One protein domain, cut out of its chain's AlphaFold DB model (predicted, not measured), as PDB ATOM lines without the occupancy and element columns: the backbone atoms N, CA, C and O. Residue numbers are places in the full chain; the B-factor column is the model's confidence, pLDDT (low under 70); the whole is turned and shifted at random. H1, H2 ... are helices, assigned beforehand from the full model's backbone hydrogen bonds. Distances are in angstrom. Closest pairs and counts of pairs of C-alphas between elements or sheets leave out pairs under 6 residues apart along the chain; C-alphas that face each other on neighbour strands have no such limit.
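Overview. This is residues 48 to 90 of the 90 residues of an uncharacterized protein of Kutzneria albida DSM 43870 (UniProt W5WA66). One long helix, H2, makes the length of a rod, and the stretch before it folds back along one side of it, with the short helix H1 packed on its first part. Residues 62 to 70 turn the chain round at one end, while both ends of the printed part lie toward the other. The printed part has 43 residues with two named helices, H1 then H2, and no named strand; the class is all helix. It is only just loose, close to compact, with a radius of gyration of the C-alphas of 11.5 A and spans of 36 by 15 by 10 A.

Along the chain. H2, residues 71 to 88, measures 25.7 A from C-alpha 71 at (171.779, 142.654, 223.589) to C-alpha 88 at (175.810, 167.436, 218.309). H1, residues 57 to 61, measures 6.2 A and begins with C-alpha 57 at (175.759, 148.083, 214.794).

Arrangement. H2 touches H1 with residues 71 to 78 alone; the closest C-alphas, of Val 60 and Ser 74, are 5.1 A apart. In H1 and H2 every O i to N i+4 pair is within hydrogen-bond range.

Size, cuts and confidence. The C-alphas farthest apart, of Gly 65 and Arg 90, are 36.2 A apart. The printed part has no cut, and the link from H1 to H2 is short. Its mean pLDDT is 83.9, with residue 90 under 70.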
ATOM      1  N   ASP A  48     174.277 167.991 207.677       89.62
ATOM      2  CA  ASP A  48     174.924 166.797 207.155       89.62
ATOM      3  C   ASP A  48     174.846 165.641 208.172       89.62
ATOM      4  O   ASP A  48     174.993 165.854 209.382       89.62
ATOM      5  N   PRO A  49     174.614 164.398 207.710       87.12
ATOM      6  CA  PRO A  49     174.564 163.248 208.598       87.12
ATOM      7  C   PRO A  49     175.883 163.048 209.363       87.12
ATOM      8  O   PRO A  49     176.954 163.154 208.758       87.12
ATOM      9  N   PRO A  50     175.836 162.667 210.655       86.88
ATOM     10  CA  PRO A  50     177.038 162.313 211.397       86.88
ATOM     11  C   PRO A  50     177.775 161.144 210.733       86.88
ATOM     12  O   PRO A  50     177.162 160.142 210.359       86.88
ATOM     13  N   SER A  51     179.100 161.252 210.626       86.06
ATOM     14  CA  SER A  51     179.963 160.203 210.066       86.06
ATOM     15  C   SER A  51     180.596 159.294 211.125       86.06
ATOM     16  O   SER A  51     181.238 158.307 210.774       86.06
ATOM     17  N   ALA A  52     180.452 159.631 212.410       84.44
ATOM     18  CA  ALA A  52     181.032 158.902 213.530       84.44
ATOM     19  C   ALA A  52     179.992 158.699 214.638       84.44
ATOM     20  O   ALA A  52     179.191 159.590 214.922       84.44
ATOM     21  N   PHE A  53     180.028 157.520 215.258       85.44
ATOM     22  CA  PHE A  53     179.140 157.117 216.346       85.44
ATOM     23  C   PHE A  53     179.960 156.395 217.417       85.44
ATOM     24  O   PHE A  53     180.823 155.590 217.071       85.44
ATOM     25  N   ASP A  54     179.674 156.678 218.691       87.44
ATOM     26  CA  ASP A  54     180.380 156.078 219.836       87.44
ATOM     27  C   ASP A  54     180.088 154.566 219.961       87.44
ATOM     28  O   ASP A  54     180.984 153.783 220.267       87.44
ATOM     29  N   THR A  55     178.857 154.149 219.647       84.38
ATOM     30  CA  THR A  55     178.439 152.744 219.524       84.38
ATOM     31  C   THR A  55     177.950 152.485 218.100       84.38
ATOM     32  O   THR A  55     177.209 153.291 217.529       84.38
ATOM     33  N   THR A  56     178.305 151.337 217.524       83.12
ATOM     34  CA  THR A  56     177.938 150.930 216.161       83.12
ATOM     35  C   THR A  56     177.061 149.675 216.145       83.12
ATOM     36  O   THR A  56     176.879 148.990 217.148       83.12
ATOM     37  N   ILE A  57     176.522 149.329 214.969       75.62
ATOM     38  CA  ILE A  57     175.759 148.083 214.794       75.62
ATOM     39  C   ILE A  57     176.611 146.827 215.055       75.62
ATOM     40  O   ILE A  57     176.060 145.795 215.429       75.62
ATOM     41  N   ALA A  58     177.937 146.911 214.896       80.31
ATOM     42  CA  ALA A  58     178.839 145.801 215.189       80.31
ATOM     43  C   ALA A  58     178.856 145.481 216.694       80.31
ATOM     44  O   ALA A  58     178.781 144.316 217.072       80.31
ATOM     45  N   ASP A  59     178.830 146.510 217.544       81.44
ATOM     46  CA  ASP A  59     178.804 146.365 219.006       81.44
ATOM     47  C   ASP A  59     177.478 145.774 219.510       81.44
ATOM     48  O   ASP A  59     177.423 145.083 220.527       81.44
ATOM     49  N   VAL A  60     176.392 146.018 218.771       79.75
ATOM     50  CA  VAL A  60     175.066 145.446 219.040       79.75
ATOM     51  C   VAL A  60     174.974 143.986 218.600       79.75
ATOM     52  O   VAL A  60     174.324 143.183 219.270       79.75
ATOM     53  N   ALA A  61     175.592 143.641 217.469       78.06
ATOM     54  CA  ALA A  61     175.553 142.293 216.911       78.06
ATOM     55  C   ALA A  61     176.406 141.285 217.703       78.06
ATOM     56  O   ALA A  61     176.179 140.080 217.577       78.06
ATOM     57  N   GLY A  62     177.352 141.762 218.522       76.75
ATOM     58  CA  GLY A  62     178.225 140.910 219.326       76.75
ATOM     59  C   GLY A  62     179.021 139.934 218.455       76.75
ATOM     60  O   GLY A  62     179.621 140.323 217.456       76.75
ATOM     61  N   ASP A  63     179.001 138.652 218.819       78.94
ATOM     62  CA  ASP A  63     179.624 137.554 218.066       78.94
ATOM     63  C   ASP A  63     178.687 136.909 217.020       78.94
ATOM     64  O   ASP A  63     179.038 135.909 216.394       78.94
ATOM     65  N   GLY A  64     177.492 137.474 216.816       71.19
ATOM     66  CA  GLY A  64     176.464 136.926 215.932       71.19
ATOM     67  C   GLY A  64     175.538 135.898 216.591       71.19
ATOM     68  O   GLY A  64     174.570 135.471 215.955       71.19
ATOM     69  N   GLY A  65     175.765 135.528 217.856       71.94
ATOM     70  CA  GLY A  65     174.765 134.837 218.665       71.94
ATOM     71  C   GLY A  65     173.590 135.775 218.943       71.94
ATOM     72  O   GLY A  65     173.786 136.869 219.460       71.94
ATOM     73  N   PHE A  66     172.362 135.386 218.580       70.50
ATOM     74  CA  PHE A  66     171.183 136.235 218.775       70.50
ATOM     75  C   PHE A  66     170.133 135.594 219.699       70.50
ATOM     76  O   PHE A  66     169.667 134.491 219.401       70.50
ATOM     77  N   PRO A  67     169.666 136.308 220.743       72.06
ATOM     78  CA  PRO A  67     170.226 137.561 221.256       72.06
ATOM     79  C   PRO A  67     171.559 137.309 221.979       72.06
ATOM     80  O   PRO A  67     171.663 136.370 222.768       72.06
ATOM     81  N   ALA A  68     172.558 138.156 221.723       75.12
ATOM     82  CA  ALA A  68     173.826 138.123 222.444       75.12
ATOM     83  C   ALA A  68     173.593 138.462 223.922       75.12
ATOM     84  O   ALA A  68     172.618 139.140 224.278       75.12
ATOM     85  N   GLU A  69     174.501 138.033 224.797       75.56
ATOM     86  CA  GLU A  69     174.506 138.525 226.172       75.56
ATOM     87  C   GLU A  69     174.544 140.064 226.149       75.56
ATOM     88  O   GLU A  69     175.312 140.662 225.395       75.56
ATOM     89  N   ARG A  70     173.683 140.713 226.944       83.12
ATOM     90  CA  ARG A  70     173.531 142.183 227.001       83.12
ATOM     91  C   ARG A  70     172.964 142.851 225.743       83.12
ATOM     92  O   ARG A  70     173.010 144.074 225.650       83.12
ATOM     93  N   TYR A  71     172.363 142.100 224.818       84.38
ATOM     94  CA  TYR A  71     171.779 142.654 223.589       84.38
ATOM     95  C   TYR A  71     170.901 143.899 223.822       84.38
ATOM     96  O   TYR A  71     171.069 144.906 223.140       84.38
ATOM     97  N   GLU A  72     169.993 143.877 224.804       87.25
ATOM     98  CA  GLU A  72     169.124 145.032 225.083       87.25
ATOM     99  C   GLU A  72     169.899 146.270 225.559       87.25
ATOM    100  O   GLU A  72     169.571 147.390 225.155       87.25
ATOM    101  N   ASP A  73     170.948 146.082 226.362       89.00
ATOM    102  CA  ASP A  73     171.814 147.172 226.817       89.00
ATOM    103  C   ASP A  73     172.614 147.751 225.649       89.00
ATOM    104  O   ASP A  73     172.684 148.973 225.498       89.00
ATOM    105  N   SER A  74     173.158 146.890 224.784       89.19
ATOM    106  CA  SER A  74     173.893 147.305 223.589       89.19
ATOM    107  C   SER A  74     172.998 148.077 222.618       89.19
ATOM    108  O   SER A  74     173.386 149.141 222.134       89.19
ATOM    109  N   VAL A  75     171.763 147.614 222.377       90.94
ATOM    110  CA  VAL A  75     170.791 148.358 221.555       90.94
ATOM    111  C   VAL A  75     170.476 149.708 222.196       90.94
ATOM    112  O   VAL A  75     170.416 150.719 221.498       90.94
ATOM    113  N   ARG A  76     170.283 149.764 223.519       93.06
ATOM    114  CA  ARG A  76     170.002 151.027 224.215       93.06
ATOM    115  C   ARG A  76     171.159 152.020 224.097       93.06
ATOM    116  O   ARG A  76     170.884 153.190 223.824       93.06
ATOM    117  N   ALA A  77     172.403 151.571 224.268       92.44
ATOM    118  CA  ALA A  77     173.598 152.398 224.090       92.44
ATOM    119  C   ALA A  77     173.686 152.938 222.657       92.44
ATOM    120  O   ALA A  77     173.721 154.149 222.447       92.44
ATOM    121  N   TRP A  78     173.552 152.057 221.665       91.94
ATOM    122  CA  TRP A  78     173.550 152.432 220.252       91.94
ATOM    123  C   TRP A  78     172.483 153.474 219.897       91.94
ATOM    124  O   TRP A  78     172.763 154.468 219.221       91.94
ATOM    125  N   VAL A  79     171.248 153.289 220.374       93.75
ATOM    126  CA  VAL A  79     170.157 154.241 220.129       93.75
ATOM    127  C   VAL A  79     170.450 155.596 220.785       93.75
ATOM    128  O   VAL A  79     170.154 156.633 220.185       93.75
ATOM    129  N   ALA A  80     171.009 155.607 221.997       93.50
ATOM    130  CA  ALA A  80     171.363 156.837 222.700       93.50
ATOM    131  C   ALA A  80     172.473 157.607 221.970       93.50
ATOM    132  O   ALA A  80     172.307 158.800 221.709       93.50
ATOM    133  N   ASP A  81     173.538 156.918 221.562       93.38
ATOM    134  CA  ASP A  81     174.679 157.517 220.864       93.38
ATOM    135  C   ASP A  81     174.294 158.017 219.475       93.38
ATOM    136  O   ASP A  81     174.707 159.099 219.065       93.38
ATOM    137  N   THR A  82     173.408 157.299 218.777       91.25
ATOM    138  CA  THR A  82     172.859 157.778 217.504       91.25
ATOM    139  C   THR A  82     172.094 159.089 217.701       91.25
ATOM    140  O   THR A  82     172.283 160.038 216.944       91.25
ATOM    141  N   VAL A  83     171.240 159.186 218.728       90.81
ATOM    142  CA  VAL A  83     170.501 160.430 219.019       90.81
ATOM    143  C   VAL A  83     171.440 161.561 219.444       90.81
ATOM    144  O   VAL A  83     171.200 162.706 219.066       90.81
ATOM    145  N   LYS A  84     172.486 161.260 220.219       91.25
ATOM    146  CA  LYS A  84     173.518 162.223 220.621       91.25
ATOM    147  C   LYS A  84     174.259 162.774 219.400       91.25
ATOM    148  O   LYS A  84     174.263 163.983 219.214       91.25
ATOM    149  N   ALA A  85     174.756 161.910 218.516       89.75
ATOM    150  CA  ALA A  85     175.487 162.318 217.316       89.75
ATOM    151  C   ALA A  85     174.681 163.287 216.429       89.75
ATOM    152  O   ALA A  85     175.204 164.296 215.970       89.75
ATOM    153  N   TRP A  86     173.380 163.037 216.244       88.25
ATOM    154  CA  TRP A  86     172.504 163.941 215.487       88.25
ATOM    155  C   TRP A  86     172.187 165.264 216.198       88.25
ATOM    156  O   TRP A  86     171.846 166.239 215.533       88.25
ATOM    157  N   ARG A  87     172.245 165.309 217.533       85.56
ATOM    158  CA  ARG A  87     172.090 166.559 218.295       85.56
ATOM    159  C   ARG A  87     173.347 167.411 218.226       85.56
ATOM    160  O   ARG A  87     173.220 168.622 218.103       85.56
ATOM    161  N   ASP A  88     174.507 166.771 218.296       84.50
ATOM    162  CA  ASP A  88     175.810 167.436 218.309       84.50
ATOM    163  C   ASP A  88     176.236 167.903 216.905       84.50
ATOM    164  O   ASP A  88     177.067 168.795 216.779       84.50
ATOM    165  N   ALA A  89     175.651 167.331 215.846       78.50
ATOM    166  CA  ALA A  89     175.853 167.764 214.462       78.50
ATOM    167  C   ALA A  89     175.079 169.046 214.078       78.50
ATOM    168  O   ALA A  89     175.238 169.529 212.957       78.50
ATOM    169  N   ARG A  90     174.222 169.569 214.964       64.50
ATOM    170  CA  ARG A  90     173.407 170.774 214.749       64.50
ATOM    171  C   ARG A  90     174.109 172.035 215.238       64.50
ATOM    172  O   ARG A  90     173.961 173.067 214.547       64.50
TER     173      ARG A  90